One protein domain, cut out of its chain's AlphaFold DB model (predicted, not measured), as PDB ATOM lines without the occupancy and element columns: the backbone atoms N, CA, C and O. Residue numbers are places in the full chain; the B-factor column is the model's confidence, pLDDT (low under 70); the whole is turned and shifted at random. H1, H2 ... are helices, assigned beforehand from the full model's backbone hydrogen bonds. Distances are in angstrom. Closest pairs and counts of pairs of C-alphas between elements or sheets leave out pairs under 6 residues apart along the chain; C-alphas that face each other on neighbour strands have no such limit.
ATOM      1  N   PHE A   2      41.431  84.690  79.856       81.38
ATOM      2  CA  PHE A   2      41.219  85.216  81.219       81.38
ATOM      3  C   PHE A   2      40.801  84.151  82.250       81.38
ATOM      4  O   PHE A   2      41.460  84.012  83.273       81.38
ATOM      5  N   GLU A   3      39.776  83.346  81.953       83.25
ATOM      6  CA  GLU A   3      39.276  82.314  82.879       83.25
ATOM      7  C   GLU A   3      40.340  81.285  83.276       83.25
ATOM      8  O   GLU A   3      40.400  80.877  84.429       83.25
ATOM      9  N   GLN A   4      41.214  80.891  82.347       83.31
ATOM     10  CA  GLN A   4      42.287  79.932  82.627       83.31
ATOM     11  C   GLN A   4      43.334  80.530  83.576       83.31
ATOM     12  O   GLN A   4      43.819  79.844  84.475       83.31
ATOM     13  N   TYR A   5      43.641  81.825  83.431       83.62
ATOM     14  CA  TYR A   5      44.544  82.536  84.337       83.62
ATOM     15  C   TYR A   5      43.922  82.768  85.716       83.62
ATOM     16  O   TYR A   5      44.561  82.456  86.719       83.62
ATOM     17  N   ALA A   6      42.668  83.225  85.777       89.44
ATOM     18  CA  ALA A   6      41.931  83.362  87.034       89.44
ATOM     19  C   ALA A   6      41.835  82.012  87.766       89.44
ATOM     20  O   ALA A   6      42.090  81.930  88.965       89.44
ATOM     21  N   MET A   7      41.597  80.924  87.029       88.25
ATOM     22  CA  MET A   7      41.561  79.570  87.581       88.25
ATOM     23  C   MET A   7      42.912  79.103  88.115       88.25
ATOM     24  O   MET A   7      42.961  78.457  89.163       88.25
ATOM     25  N   ALA A   8      44.010  79.424  87.430       86.56
ATOM     26  CA  ALA A   8      45.347  79.093  87.904       86.56
ATOM     27  C   ALA A   8      45.703  79.860  89.188       86.56
ATOM     28  O   ALA A   8      46.171  79.243  90.146       86.56
ATOM     29  N   ILE A   9      45.413  81.167  89.241       88.62
ATOM     30  CA  ILE A   9      45.591  82.005  90.440       88.62
ATOM     31  C   ILE A   9      44.767  81.440  91.594       88.62
ATOM     32  O   ILE A   9      45.295  81.226  92.684       88.62
ATOM     33  N   TRP A  10      43.496  81.136  91.341       92.31
ATOM     34  CA  TRP A  10      42.600  80.582  92.343       92.31
ATOM     35  C   TRP A  10      43.101  79.249  92.895       92.31
ATOM     36  O   TRP A  10      43.187  79.086  94.106       92.31
ATOM     37  N   ARG A  11      43.493  78.302  92.035       88.56
ATOM     38  CA  ARG A  11      44.024  76.999  92.473       88.56
ATOM     39  C   ARG A  11      45.300  77.142  93.296       88.56
ATOM     40  O   ARG A  11      45.442  76.453  94.303       88.56
ATOM     41  N   PHE A  12      46.207  78.019  92.870       88.00
ATOM     42  CA  PHE A  12      47.458  78.275  93.574       88.00
ATOM     43  C   PHE A  12      47.206  78.878  94.958       88.00
ATOM     44  O   PHE A  12      47.663  78.331  95.958       88.00
ATOM     45  N   GLN A  13      46.425  79.957  95.025       89.06
ATOM     46  CA  GLN A  13      46.124  80.628  96.287       89.06
ATOM     47  C   GLN A  13      45.305  79.735  97.214       89.06
ATOM     48  O   GLN A  13      45.598  79.666  98.399       89.06
ATOM     49  N   ARG A  14      44.354  78.958  96.685       89.50
ATOM     50  CA  ARG A  14      43.518  78.075  97.506       89.50
ATOM     51  C   ARG A  14      44.260  76.869  98.085       89.50
ATOM     52  O   ARG A  14      43.805  76.281  99.064       89.50
ATOM     53  N   ALA A  15      45.395  76.491  97.493       88.88
ATOM     54  CA  ALA A  15      46.302  75.507  98.079       88.88
ATOM     55  C   ALA A  15      47.026  76.051  99.326       88.88
ATOM     56  O   ALA A  15      47.408  75.264 100.189       88.88
ATOM     57  N   ILE A  16      47.188  77.375  99.422       92.19
ATOM     58  CA  ILE A  16      47.822  78.073 100.546       92.19
ATOM     59  C   ILE A  16      46.760  78.484 101.578       92.19
ATOM     60  O   ILE A  16      46.906  78.200 102.764       92.19
ATOM     61  N   ASP A  17      45.669  79.098 101.119       93.62
ATOM     62  CA  ASP A  17      44.551  79.578 101.924       93.62
ATOM     63  C   ASP A  17      43.212  79.047 101.391       93.62
ATOM     64  O   ASP A  17      42.699  79.476 100.359       93.62
ATOM     65  N   LYS A  18      42.586  78.139 102.144       92.50
ATOM     66  CA  LYS A  18      41.316  77.509 101.756       92.50
ATOM     67  C   LYS A  18      40.131  78.479 101.695       92.50
ATOM     68  O   LYS A  18      39.129  78.126 101.074       92.50
ATOM     69  N   LEU A  19      40.224  79.649 102.329       95.69
ATOM     70  CA  LEU A  19      39.182  80.680 102.307       95.69
ATOM     71  C   LEU A  19      39.286  81.594 101.081       95.69
ATOM     72  O   LEU A  19      38.369  82.377 100.827       95.69
ATOM     73  N   PHE A  20      40.357  81.469 100.293       93.69
ATOM     74  CA  PHE A  20      40.534  82.247  99.078       93.69
ATOM     75  C   PHE A  20      39.418  81.949  98.063       93.69
ATOM     76  O   PHE A  20      39.239  80.815  97.594       93.69
ATOM     77  N   ASN A  21      38.644  82.982  97.731       95.12
ATOM     78  CA  ASN A  21      37.457  82.864  96.894       95.12
ATOM     79  C   ASN A  21      37.755  83.172  95.415       95.12
ATOM     80  O   ASN A  21      38.846  83.602  95.038       95.12
ATOM     81  N   TRP A  22      36.780  82.872  94.557       92.62
ATOM     82  CA  TRP A  22      36.915  83.044  93.112       92.62
ATOM     83  C   TRP A  22      36.989  84.519  92.692       92.62
ATOM     84  O   TRP A  22      37.816  84.867  91.854       92.62
ATOM     85  N   GLU A  23      36.185  85.394  93.304       96.12
ATOM     86  CA  GLU A  23      36.164  86.832  92.990       96.12
ATOM     87  C   GLU A  23      37.525  87.487  93.225       96.12
ATOM     88  O   GLU A  23      38.020  88.201  92.355       96.12
ATOM     89  N   SER A  24      38.200  87.159  94.329       94.81
ATOM     90  CA  SER A  24      39.556  87.639  94.600       94.81
ATOM     91  C   SER A  24      40.560  87.188  93.532       94.81
ATOM     92  O   SER A  24      41.473  87.935  93.180       94.81
ATOM     93  N   ALA A  25      40.399  85.986  92.969       92.94
ATOM     94  CA  ALA A  25      41.247  85.512  91.874       92.94
ATOM     95  C   ALA A  25      41.026  86.317  90.585       92.94
ATOM     96  O   ALA A  25      41.984  86.668  89.889       92.94
ATOM     97  N   GLU A  26      39.766  86.621  90.269       94.38
ATOM     98  CA  GLU A  26      39.425  87.445  89.115       94.38
ATOM     99  C   GLU A  26      39.934  88.875  89.260       94.38
ATOM    100  O   GLU A  26      40.447  89.429  88.288       94.38
ATOM    101  N   GLU A  27      39.810  89.473  90.445       94.81
ATOM    102  CA  GLU A  27      40.310  90.822  90.718       94.81
ATOM    103  C   GLU A  27      41.824  90.906  90.543       94.81
ATOM    104  O   GLU A  27      42.306  91.808  89.860       94.81
ATOM    105  N   LEU A  28      42.576  89.929  91.058       90.75
ATOM    106  CA  LEU A  28      44.021  89.853  90.832       90.75
ATOM    107  C   LEU A  28      44.358  89.716  89.341       90.75
ATOM    108  O   LEU A  28      45.264  90.387  88.846       90.75
ATOM    109  N   CYS A  29      43.611  88.889  88.606       88.50
ATOM    110  CA  CYS A  29      43.819  88.719  87.171       88.50
ATOM    111  C   CYS A  29      43.502  90.003  86.382       88.50
ATOM    112  O   CYS A  29      44.225  90.339  85.441       88.50
ATOM    113  N   LYS A  30      42.436  90.728  86.753       91.12
ATOM    114  CA  LYS A  30      42.060  92.023  86.159       91.12
ATOM    115  C   LYS A  30      43.122  93.077  86.468       91.12
ATOM    116  O   LYS A  30      43.625  93.707  85.543       91.12
ATOM    117  N   ALA A  31      43.540  93.189  87.728       90.44
ATOM    118  CA  ALA A  31      44.548  94.149  88.165       90.44
ATOM    119  C   ALA A  31      45.885  93.959  87.435       90.44
ATOM    120  O   ALA A  31      46.467  94.930  86.955       90.44
ATOM    121  N   ALA A  32      46.354  92.719  87.290       85.31
ATOM    122  CA  ALA A  32      47.590  92.451  86.564       85.31
ATOM    123  C   ALA A  32      47.473  92.705  85.057       85.31
ATOM    124  O   ALA A  32      48.396  93.254  84.456       85.31
ATOM    125  N   ARG A  33      46.327  92.369  84.445       82.88
ATOM    126  CA  ARG A  33      46.045  92.715  83.044       82.88
ATOM    127  C   ARG A  33      46.108  94.226  82.839       82.88
ATOM    128  O   ARG A  33      46.765  94.687  81.909       82.88
ATOM    129  N   ASP A  34      45.435  94.981  83.700       87.25
ATOM    130  CA  ASP A  34      45.312  96.432  83.575       87.25
ATOM    131  C   ASP A  34      46.665  97.125  83.789       87.25
ATOM    132  O   ASP A  34      46.994  98.080  83.086       87.25
ATOM    133  N   LYS A  35      47.501  96.582  84.680       84.88
ATOM    134  CA  LYS A  35      48.883  97.038  84.894       84.88
ATOM    135  C   LYS A  35      49.885  96.515  83.859       84.88
ATOM    136  O   LYS A  35      51.034  96.946  83.871       84.88
ATOM    137  N   LYS A  36      49.470  95.611  82.960       77.50
ATOM    138  CA  LYS A  36      50.350  94.863  82.040       77.50
ATOM    139  C   LYS A  36      51.498  94.148  82.769       77.50
ATOM    140  O   LYS A  36      52.584  93.978  82.218       77.50
ATOM    141  N   GLU A  37      51.258  93.738  84.010       71.62
ATOM    142  CA  GLU A  37      52.229  93.017  84.826       71.62
ATOM    143  C   GLU A  37      52.228  91.538  84.434       71.62
ATOM    144  O   GLU A  37      51.183  90.885  84.364       71.62
ATOM    145  N   ALA A  38      53.417  90.988  84.183       65.00
ATOM    146  CA  ALA A  38      53.571  89.558  83.977       65.00
ATOM    147  C   ALA A  38      53.401  88.843  85.324       65.00
ATOM    148  O   ALA A  38      54.259  88.957  86.199       65.00
ATOM    149  N   ILE A  39      52.305  88.098  85.500       62.53
ATOM    150  CA  ILE A  39      52.147  87.235  86.676       62.53
ATOM    151  C   ILE A  39      52.887  85.921  86.410       62.53
ATOM    152  O   ILE A  39      52.503  85.186  85.494       62.53
ATOM    153  N   PRO A  40      53.903  85.565  87.214       59.16
ATOM    154  CA  PRO A  40      54.512  84.250  87.132       59.16
ATOM    155  C   PRO A  40      53.522  83.203  87.661       59.16
ATOM    156  O   PRO A  40      53.310  83.067  88.864       59.16
ATOM    157  N   VAL A  41      52.902  82.447  86.753       59.31
ATOM    158  CA  VAL A  41      52.034  81.316  87.103       59.31
ATOM    159  C   VAL A  41      52.846  80.029  87.014       59.31
ATOM    160  O   VAL A  41      53.334  79.658  85.947       59.31
ATOM    161  N   ARG A  42      52.985  79.319  88.139       57.66
ATOM    162  CA  ARG A  42      53.654  78.015  88.178       57.66
ATOM    163  C   ARG A  42      52.650  76.928  87.793       57.66
ATOM    164  O   ARG A  42      51.839  76.507  88.612       57.66
ATOM    165  N   ILE A  43      52.685  76.499  86.536       57.47
ATOM    166  CA  ILE A  43      51.857  75.393  86.046       57.47
ATOM    167  C   ILE A  43      52.600  74.083  86.338       57.47
ATOM    168  O   ILE A  43      53.749  73.920  85.930       57.47
ATOM    169  N   TYR A  44      51.972  73.153  87.067       54.56
ATOM    170  CA  TYR A  44      52.510  71.800  87.225       54.56
ATOM    171  C   TYR A  44      52.198  70.997  85.962       54.56
ATOM    172  O   TYR A  44      51.052  70.630  85.709       54.56
ATOM    173  N   LEU A  45      53.223  70.767  85.149       57.12
ATOM    174  CA  LEU A  45      53.112  70.110  83.853       57.12
ATOM    175  C   LEU A  45      53.380  68.610  84.001       57.12
ATOM    176  O   LEU A  45      54.439  68.105  83.635       57.12
ATOM    177  N   GLY A  46      52.424  67.883  84.574       59.41
ATOM    178  CA  GLY A  46      52.402  66.425  84.452       59.41
ATOM    179  C   GLY A  46      51.973  66.018  83.038       59.41
ATOM    180  O   GLY A  46      51.010  66.574  82.527       59.41
ATOM    181  N   SER A  47      52.687  65.045  82.453       53.78
ATOM    182  CA  SER A  47      52.455  64.380  81.151       53.78
ATOM    183  C   SER A  47      52.860  65.106  79.853       53.78
ATOM    184  O   SER A  47      52.179  64.972  78.839       53.78
ATOM    185  N   GLY A  48      54.001  65.804  79.833       61.47
ATOM    186  CA  GLY A  48      54.711  66.078  78.567       61.47
ATOM    187  C   GLY A  48      54.347  67.375  77.842       61.47
ATOM    188  O   GLY A  48      54.527  67.476  76.633       61.47
ATOM    189  N   PHE A  49      53.860  68.382  78.563       64.75
ATOM    190  CA  PHE A  49      53.666  69.716  77.998       64.75
ATOM    191  C   PHE A  49      55.017  70.395  77.733       64.75
ATOM    192  O   PHE A  49      55.784  70.652  78.662       64.75
ATOM    193  N   GLN A  50      55.279  70.715  76.468       58.84
ATOM    194  CA  GLN A  50      56.361  71.601  76.049       58.84
ATOM    195  C   GLN A  50      55.743  72.968  75.742       58.84
ATOM    196  O   GLN A  50      54.967  73.063  74.788       58.84
ATOM    197  N   PRO A  51      56.001  74.017  76.546       55.88
ATOM    198  CA  PRO A  51      55.586  75.353  76.156       55.88
ATOM    199  C   PRO A  51      56.317  75.720  74.867       55.88
ATOM    200  O   PRO A  51      57.537  75.586  74.787       55.88
ATOM    201  N   ASP A  52      55.566  76.193  73.879       49.78
ATOM    202  CA  ASP A  52      56.127  76.782  72.670       49.78
ATOM    203  C   ASP A  52      56.691  78.156  73.063       49.78
ATOM    204  O   ASP A  52      56.003  79.182  73.061       49.78
ATOM    205  N   VAL A  53      57.922  78.148  73.580       54.25
ATOM    206  CA  VAL A  53      58.645  79.361  73.957       54.25
ATOM    207  C   VAL A  53      59.106  80.001  72.660       54.25
ATOM    208  O   VAL A  53      60.178  79.697  72.147       54.25
ATOM    209  N   VAL A  54      58.284  80.884  72.103       52.16
ATOM    210  CA  VAL A  54      58.753  81.750  71.031       52.16
ATOM    211  C   VAL A  54      59.662  82.795  71.675       52.16
ATOM    212  O   VAL A  54      59.196  83.716  72.352       52.16
ATOM    213  N   GLU A  55      60.973  82.612  71.529       47.69
ATOM    214  CA  GLU A  55      61.980  83.614  71.876       47.69
ATOM    215  C   GLU A  55      61.763  84.857  71.004       47.69
ATOM    216  O   GLU A  55      62.276  84.977  69.896       47.69
ATOM    217  N   TYR A  56      60.972  85.808  71.496       46.84
ATOM    218  CA  TYR A  56      60.880  87.136  70.895       46.84
ATOM    219  C   TYR A  56      61.900  88.095  71.509       46.84
ATOM    220  O   TYR A  56      61.508  89.182  71.917       46.84
ATOM    221  N   MET A  57      63.186  87.746  71.590       42.47
ATOM    222  CA  MET A  57      64.256  88.744  71.730       42.47
ATOM    223  C   MET A  57      65.504  88.266  70.981       42.47
ATOM    224  O   MET A  57      65.913  87.123  71.134       42.47
ATOM    225  N   ARG A  58      66.013  89.157  70.121       40.56
ATOM    226  CA  ARG A  58      67.181  89.000  69.240       40.56
ATOM    227  C   ARG A  58      68.462  88.617  69.967       40.56
ATOM    228  O   ARG A  58      68.651  89.137  71.088       40.56
TER     229      ARG A  58
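Overview. This is residues 2 to 58 of the 58 residues of an uncharacterized protein of Bacillus cereus BDRD-ST196 (UniProt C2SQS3). Two helices, H1 and then H2, pack on each other at a steep angle as a small body, and a long tail with no named element runs from it. The tail runs back past the helices and then sticks out at residues 44 to 58, the chain's last residues. The printed part has 57 residues, with two named helices and no named strand; the class is all helix. The whole is loose, with a radius of gyration of the C-alphas of 13.4 A, and flat, spanning 42 by 31 by 17 A.

Arrangement. H1, residues 2 to 16, touches H2, residues 22 to 35. Their closest C-alphas, those of Trp 10 and Ala 25, are 5.1 A apart. They run opposite ways at a steep tilt of 59 degrees. Every O i to N i+4 pair is within hydrogen-bond range in H2, and 10 of 11 in H1.

Along the chain. H1 is 21.6 A long and begins at C-alpha 2 (41.219, 85.216, 81.219). H2 is 20.2 A long and ends at C-alpha 35 (48.883, 97.038, 84.894).

Size, cuts and confidence. The C-alphas farthest apart, those of Leu 19 and Arg 58, are 44.1 A apart. The printed part has no cut, and the link from H1 to H2 is tight. Residues 38 to 58 of this model have pLDDT under 70.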